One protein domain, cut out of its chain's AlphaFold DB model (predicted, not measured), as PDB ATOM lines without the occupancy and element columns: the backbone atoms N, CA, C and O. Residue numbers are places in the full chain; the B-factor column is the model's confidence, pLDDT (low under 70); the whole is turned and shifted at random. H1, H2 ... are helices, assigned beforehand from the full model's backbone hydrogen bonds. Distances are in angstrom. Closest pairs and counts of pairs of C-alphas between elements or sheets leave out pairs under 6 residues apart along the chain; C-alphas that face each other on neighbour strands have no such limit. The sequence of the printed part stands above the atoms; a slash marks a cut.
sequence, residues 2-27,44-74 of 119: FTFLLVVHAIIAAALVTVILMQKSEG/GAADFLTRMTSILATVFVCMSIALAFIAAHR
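Overview. This is residues 2 to 27 and 44 to 74 of the 119 residues of the protein "Protein-export membrane protein SecG" of Sphingomonas aquatilis NBRC 16722 (UniProt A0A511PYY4). Two long helices, H2 and H1, lie side by side and run opposite ways, making a thin rod; of the 18 residues between them in the chain, 16 are not printed. Their lines stand at 1 degrees to each other, but the helices are well spaced, with centres 13.9 A apart and few contacts between them, 4 pairs of C-alphas within 8 A. The printed part has 57 residues with two named helices, H1 then H2, and no named strand: all helix. It is loose, with a radius of gyration of the C-alphas of 14.2 A and spans of 47 by 19 by 5 A.

Along the chain. H2, the longest helix, covers residues 44 to 72 and measures 42.1 A from C-alpha 44 at (130.829, 172.615, 161.421) to C-alpha 72 at (144.587, 180.759, 122.483). H1 covers residues 2 to 25, 34.9 A, and begins with C-alpha 2 at (138.388, 180.154, 115.039).

Arrangement. H2 and H1 touch, with 4 pairs of C-alphas within 8 A; the closest C-alphas, those of Thr 53 and Lys 24, are 7.3 A apart. Their lines stand at a shallow tilt of 1 degrees, opposite ways, and their centres are 13.9 A apart. Every O i to N i+4 pair is within hydrogen-bond range in H2, and 19 of 20 in H1.

Size, cuts and confidence. The C-alphas farthest apart, those of Phe 2 and Gly 44, are 47.6 A apart. Residues 28 to 43 are not printed; C-alphas 27 and 44 are 13.8 A apart across this cut. The mean pLDDT of the printed part is 70.0, and 24 residues are under 70, among them 22 to 27, 44 to 49 and 67 to 74.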
ATOM      1  N   PHE A   2     137.781 180.295 113.701       56.28
ATOM      2  CA  PHE A   2     138.388 180.154 115.039       56.28
ATOM      3  C   PHE A   2     137.724 181.012 116.132       56.28
ATOM      4  O   PHE A   2     137.375 180.497 117.187       56.28
ATOM      5  N   THR A   3     137.440 182.292 115.857       68.94
ATOM      6  CA  THR A   3     136.706 183.171 116.789       68.94
ATOM      7  C   THR A   3     135.314 182.632 117.110       68.94
ATOM      8  O   THR A   3     134.852 182.763 118.234       68.94
ATOM      9  N   PHE A   4     134.664 181.965 116.151       70.88
ATOM     10  CA  PHE A   4     133.365 181.329 116.365       70.88
ATOM     11  C   PHE A   4     133.470 180.165 117.359       70.88
ATOM     12  O   PHE A   4     132.700 180.112 118.312       70.88
ATOM     13  N   LEU A   5     134.471 179.291 117.207       67.75
ATOM     14  CA  LEU A   5     134.735 178.214 118.168       67.75
ATOM     15  C   LEU A   5     135.102 178.756 119.556       67.75
ATOM     16  O   LEU A   5     134.665 178.197 120.559       67.75
ATOM     17  N   LEU A   6     135.845 179.865 119.623       74.69
ATOM     18  CA  LEU A   6     136.213 180.507 120.886       74.69
ATOM     19  C   LEU A   6     134.990 181.106 121.598       74.69
ATOM     20  O   LEU A   6     134.814 180.912 122.797       74.69
ATOM     21  N   VAL A   7     134.118 181.790 120.854       76.25
ATOM     22  CA  VAL A   7     132.882 182.381 121.387       76.25
ATOM     23  C   VAL A   7     131.922 181.292 121.865       76.25
ATOM     24  O   VAL A   7     131.410 181.377 122.977       76.25
ATOM     25  N   VAL A   8     131.726 180.230 121.078       78.31
ATOM     26  CA  VAL A   8     130.881 179.092 121.477       78.31
ATOM     27  C   VAL A   8     131.443 178.405 122.724       78.31
ATOM     28  O   VAL A   8     130.695 178.127 123.660       78.31
ATOM     29  N   HIS A   9     132.758 178.189 122.787       71.25
ATOM     30  CA  HIS A   9     133.399 177.609 123.966       71.25
ATOM     31  C   HIS A   9     133.253 178.504 125.205       71.25
ATOM     32  O   HIS A   9     132.914 178.005 126.276       71.25
ATOM     33  N   ALA A  10     133.441 179.819 125.062       78.06
ATOM     34  CA  ALA A  10     133.265 180.777 126.151       78.06
ATOM     35  C   ALA A  10     131.832 180.761 126.705       78.06
ATOM     36  O   ALA A  10     131.646 180.815 127.919       78.06
ATOM     37  N   ILE A  11     130.824 180.619 125.837       81.88
ATOM     38  CA  ILE A  11     129.416 180.514 126.246       81.88
ATOM     39  C   ILE A  11     129.151 179.197 126.992       81.88
ATOM     40  O   ILE A  11     128.515 179.215 128.043       81.88
ATOM     41  N   ILE A  12     129.662 178.063 126.498       76.19
ATOM     42  CA  ILE A  12     129.507 176.756 127.164       76.19
ATOM     43  C   ILE A  12     130.201 176.759 128.533       76.19
ATOM     44  O   ILE A  12     129.638 176.279 129.516       76.19
ATOM     45  N   ALA A  13     131.400 177.339 128.616       76.88
ATOM     46  CA  ALA A  13     132.129 177.488 129.869       76.88
ATOM     47  C   ALA A  13     131.366 178.381 130.860       76.88
ATOM     48  O   ALA A  13     131.178 177.977 132.005       76.88
ATOM     49  N   ALA A  14     130.864 179.539 130.408       78.81
ATOM     50  CA  ALA A  14     130.029 180.440 131.204       78.81
ATOM     51  C   ALA A  14     128.793 179.720 131.769       78.81
ATOM     52  O   ALA A  14     128.540 179.782 132.972       78.81
ATOM     53  N   ALA A  15     128.081 178.971 130.921       79.81
ATOM     54  CA  ALA A  15     126.911 178.193 131.316       79.81
ATOM     55  C   ALA A  15     127.247 177.119 132.366       79.81
ATOM     56  O   ALA A  15     126.513 176.971 133.344       79.81
ATOM     57  N   LEU A  16     128.374 176.410 132.219       74.56
ATOM     58  CA  LEU A  16     128.832 175.448 133.226       74.56
ATOM     59  C   LEU A  16     129.164 176.123 134.564       74.56
ATOM     60  O   LEU A  16     128.792 175.576 135.603       74.56
ATOM     61  N   VAL A  17     129.776 177.318 134.565       74.62
ATOM     62  CA  VAL A  17     129.990 178.089 135.810       74.62
ATOM     63  C   VAL A  17     128.657 178.358 136.498       74.62
ATOM     64  O   VAL A  17     128.516 178.114 137.693       74.62
ATOM     65  N   THR A  18     127.669 178.854 135.746       77.62
ATOM     66  CA  THR A  18     126.353 179.214 136.284       77.62
ATOM     67  C   THR A  18     125.658 178.004 136.901       77.62
ATOM     68  O   THR A  18     125.120 178.111 137.999       77.62
ATOM     69  N   VAL A  19     125.730 176.839 136.252       70.00
ATOM     70  CA  VAL A  19     125.177 175.583 136.786       70.00
ATOM     71  C   VAL A  19     125.882 175.165 138.080       70.00
ATOM     72  O   VAL A  19     125.215 174.797 139.047       70.00
ATOM     73  N   ILE A  20     127.211 175.275 138.142       73.25
ATOM     74  CA  ILE A  20     127.997 174.932 139.340       73.25
ATOM     75  C   ILE A  20     127.661 175.867 140.512       73.25
ATOM     76  O   ILE A  20     127.530 175.416 141.651       73.25
ATOM     77  N   LEU A  21     127.479 177.163 140.246       73.25
ATOM     78  CA  LEU A  21     127.076 178.129 141.271       73.25
ATOM     79  C   LEU A  21     125.620 177.936 141.712       73.25
ATOM     80  O   LEU A  21     125.311 178.124 142.888       73.25
ATOM     81  N   MET A  22     124.736 177.511 140.809       69.69
ATOM     82  CA  MET A  22     123.339 177.242 141.144       69.69
ATOM     83  C   MET A  22     123.192 176.027 142.068       69.69
ATOM     84  O   MET A  22     122.486 176.110 143.068       69.69
ATOM     85  N   GLN A  23     123.938 174.944 141.827       60.25
ATOM     86  CA  GLN A  23     123.935 173.748 142.694       60.25
ATOM     87  C   GLN A  23     124.459 174.028 144.116       60.25
ATOM     88  O   GLN A  23     124.185 173.296 145.063       60.25
ATOM     89  N   LYS A  24     125.201 175.123 144.276       57.25
ATOM     90  CA  LYS A  24     125.725 175.636 145.544       57.25
ATOM     91  C   LYS A  24     124.718 176.533 146.282       57.25
ATOM     92  O   LYS A  24     124.824 176.664 147.500       57.25
ATOM     93  N   SER A  25     123.740 177.108 145.576       54.38
ATOM     94  CA  SER A  25     122.727 178.025 146.127       54.38
ATOM     95  C   SER A  25     121.686 177.331 147.014       54.38
ATOM     96  O   SER A  25     121.111 177.979 147.882       54.38
ATOM     97  N   GLU A  26     121.449 176.030 146.836       52.66
ATOM     98  CA  GLU A  26     120.488 175.266 147.654       52.66
ATOM     99  C   GLU A  26     121.144 174.600 148.883       52.66
ATOM    100  O   GLU A  26     120.473 174.029 149.738       52.66
ATOM    101  N   GLY A  27     122.472 174.692 149.012       57.91
ATOM    102  CA  GLY A  27     123.262 173.913 149.971       57.91
ATOM    103  C   GLY A  27     123.444 174.520 151.368       57.91
ATOM    104  O   GLY A  27     124.406 174.160 152.044       57.91
ATOM    105  N   GLY A  44     129.788 173.428 162.063       59.06
ATOM    106  CA  GLY A  44     130.829 172.615 161.421       59.06
ATOM    107  C   GLY A  44     130.445 172.082 160.033       59.06
ATOM    108  O   GLY A  44     131.273 172.082 159.122       59.06
ATOM    109  N   ALA A  45     129.186 171.673 159.837       59.38
ATOM    110  CA  ALA A  45     128.698 171.212 158.534       59.38
ATOM    111  C   ALA A  45     128.560 172.362 157.516       59.38
ATOM    112  O   ALA A  45     128.928 172.200 156.348       59.38
ATOM    113  N   ALA A  46     128.088 173.533 157.958       58.72
ATOM    114  CA  ALA A  46     127.995 174.728 157.119       58.72
ATOM    115  C   ALA A  46     129.382 175.226 156.672       58.72
ATOM    116  O   ALA A  46     129.571 175.568 155.499       58.72
ATOM    117  N   ASP A  47     130.371 175.193 157.568       62.47
ATOM    118  CA  ASP A  47     131.749 175.566 157.247       62.47
ATOM    119  C   ASP A  47     132.412 174.553 156.303       62.47
ATOM    120  O   ASP A  47     133.087 174.951 155.351       62.47
ATOM    121  N   PHE A  48     132.176 173.248 156.486       67.38
ATOM    122  CA  PHE A  48     132.716 172.209 155.602       67.38
ATOM    123  C   PHE A  48     132.196 172.342 154.166       67.38
ATOM    124  O   PHE A  48     132.986 172.386 153.221       67.38
ATOM    125  N   LEU A  49     130.878 172.484 153.995       66.75
ATOM    126  CA  LEU A  49     130.265 172.658 152.675       66.75
ATOM    127  C   LEU A  49     130.699 173.973 152.021       66.75
ATOM    128  O   LEU A  49     131.005 174.010 150.826       66.75
ATOM    129  N   THR A  50     130.804 175.051 152.800       70.19
ATOM    130  CA  THR A  50     131.278 176.345 152.291       70.19
ATOM    131  C   THR A  50     132.704 176.253 151.765       70.19
ATOM    132  O   THR A  50     132.981 176.729 150.657       70.19
ATOM    133  N   ARG A  51     133.577 175.580 152.516       69.06
ATOM    134  CA  ARG A  51     134.997 175.408 152.204       69.06
ATOM    135  C   ARG A  51     135.230 174.433 151.049       69.06
ATOM    136  O   ARG A  51     136.084 174.683 150.207       69.06
ATOM    137  N   MET A  52     134.438 173.369 150.944       70.69
ATOM    138  CA  MET A  52     134.554 172.417 149.837       70.69
ATOM    139  C   MET A  52     134.158 173.059 148.504       70.69
ATOM    140  O   MET A  52     134.843 172.871 147.498       70.69
ATOM    141  N   THR A  53     133.117 173.897 148.486       74.56
ATOM    142  CA  THR A  53     132.781 174.608 147.250       74.56
ATOM    143  C   THR A  53     133.726 175.753 146.936       74.56
ATOM    144  O   THR A  53     133.919 176.030 145.760       74.56
ATOM    145  N   SER A  54     134.298 176.447 147.926       71.31
ATOM    146  CA  SER A  54     135.278 177.497 147.613       71.31
ATOM    147  C   SER A  54     136.507 176.892 146.933       71.31
ATOM    148  O   SER A  54     136.991 177.439 145.945       71.31
ATOM    149  N   ILE A  55     136.933 175.705 147.373       75.25
ATOM    150  CA  ILE A  55     137.977 174.916 146.710       75.25
ATOM    151  C   ILE A  55     137.547 174.529 145.286       75.25
ATOM    152  O   ILE A  55     138.279 174.820 144.343       75.25
ATOM    153  N   LEU A  56     136.353 173.949 145.103       73.75
ATOM    154  CA  LEU A  56     135.843 173.583 143.770       73.75
ATOM    155  C   LEU A  56     135.719 174.790 142.829       73.75
ATOM    156  O   LEU A  56     136.102 174.697 141.668       73.75
ATOM    157  N   ALA A  57     135.239 175.930 143.328       73.75
ATOM    158  CA  ALA A  57     135.119 177.169 142.565       73.75
ATOM    159  C   ALA A  57     136.495 177.701 142.142       73.75
ATOM    160  O   ALA A  57     136.673 178.127 141.003       73.75
ATOM    161  N   THR A  58     137.489 177.622 143.030       78.94
ATOM    162  CA  THR A  58     138.858 178.071 142.737       78.94
ATOM    163  C   THR A  58     139.502 177.178 141.677       78.94
ATOM    164  O   THR A  58     140.036 177.676 140.688       78.94
ATOM    165  N   VAL A  59     139.381 175.854 141.828       79.94
ATOM    166  CA  VAL A  59     139.865 174.872 140.843       79.94
ATOM    167  C   VAL A  59     139.178 175.068 139.492       79.94
ATOM    168  O   VAL A  59     139.841 175.032 138.456       79.94
ATOM    169  N   PHE A  60     137.872 175.331 139.493       76.00
ATOM    170  CA  PHE A  60     137.104 175.594 138.282       76.00
ATOM    171  C   PHE A  60     137.605 176.843 137.535       76.00
ATOM    172  O   PHE A  60     137.858 176.779 136.329       76.00
ATOM    173  N   VAL A  61     137.818 177.960 138.239       77.69
ATOM    174  CA  VAL A  61     138.353 179.198 137.640       77.69
ATOM    175  C   VAL A  61     139.761 178.972 137.083       77.69
ATOM    176  O   VAL A  61     140.036 179.354 135.944       77.69
ATOM    177  N   CYS A  62     140.637 178.294 137.831       80.38
ATOM    178  CA  CYS A  62     141.976 177.944 137.352       80.38
ATOM    179  C   CYS A  62     141.930 177.079 136.082       80.38
ATOM    180  O   CYS A  62     142.667 177.348 135.133       80.38
ATOM    181  N   MET A  63     141.041 176.082 136.029       75.94
ATOM    182  CA  MET A  63     140.867 175.219 134.857       75.94
ATOM    183  C   MET A  63     140.339 176.002 133.645       75.94
ATOM    184  O   MET A  63     140.825 175.809 132.531       75.94
ATOM    185  N   SER A  64     139.405 176.939 133.856       73.50
ATOM    186  CA  SER A  64     138.892 177.819 132.798       73.50
ATOM    187  C   SER A  64     140.003 178.667 132.172       73.50
ATOM    188  O   SER A  64     140.052 178.808 130.950       73.50
ATOM    189  N   ILE A  65     140.904 179.218 132.990       75.44
ATOM    190  CA  ILE A  65     142.034 180.030 132.514       75.44
ATOM    191  C   ILE A  65     143.056 179.151 131.778       75.44
ATOM    192  O   ILE A  65     143.525 179.527 130.703       75.44
ATOM    193  N   ALA A  66     143.365 177.962 132.304       75.38
ATOM    194  CA  ALA A  66     144.305 177.030 131.679       75.38
ATOM    195  C   ALA A  66     143.836 176.567 130.286       75.38
ATOM    196  O   ALA A  66     144.617 176.582 129.330       75.38
ATOM    197  N   LEU A  67     142.555 176.209 130.140       67.94
ATOM    198  CA  LEU A  67     141.989 175.807 128.849       67.94
ATOM    199  C   LEU A  67     141.904 176.981 127.865       67.94
ATOM    200  O   LEU A  67     142.180 176.788 126.681       67.94
ATOM    201  N   ALA A  68     141.602 178.195 128.339       67.69
ATOM    202  CA  ALA A  68     141.637 179.396 127.506       67.69
ATOM    203  C   ALA A  68     143.045 179.661 126.949       67.69
ATOM    204  O   ALA A  68     143.187 179.981 125.770       67.69
ATOM    205  N   PHE A  69     144.087 179.466 127.762       69.19
ATOM    206  CA  PHE A  69     145.479 179.648 127.344       69.19
ATOM    207  C   PHE A  69     145.908 178.606 126.297       69.19
ATOM    208  O   PHE A  69     146.477 178.955 125.263       69.19
ATOM    209  N   ILE A  70     145.547 177.332 126.506       66.94
ATOM    210  CA  ILE A  70     145.793 176.245 125.538       66.94
ATOM    211  C   ILE A  70     145.043 176.489 124.220       66.94
ATOM    212  O   ILE A  70     145.593 176.253 123.141       66.94
ATOM    213  N   ALA A  71     143.801 176.969 124.285       62.81
ATOM    214  CA  ALA A  71     143.012 177.291 123.101       62.81
ATOM    215  C   ALA A  71     143.585 178.504 122.348       62.81
ATOM    216  O   ALA A  71     143.699 178.460 121.124       62.81
ATOM    217  N   ALA A  72     144.003 179.551 123.064       62.66
ATOM    218  CA  ALA A  72     144.587 180.759 122.483       62.66
ATOM    219  C   ALA A  72     145.942 180.494 121.803       62.66
ATOM    220  O   ALA A  72     146.235 181.078 120.762       62.66
ATOM    221  N   HIS A  73     146.758 179.592 122.348       60.34
ATOM    222  CA  HIS A  73     148.078 179.265 121.793       60.34
ATOM    223  C   HIS A  73     148.057 178.270 120.628       60.34
ATOM    224  O   HIS A  73     149.088 178.039 119.999       60.34
ATOM    225  N   ARG A  74     146.893 177.719 120.267       57.38
ATOM    226  CA  ARG A  74     146.751 176.852 119.087       57.38
ATOM    227  C   ARG A  74     146.568 177.608 117.766       57.38
ATOM    228  O   ARG A  74     146.402 176.964 116.735       57.38
TER     229      ARG A  74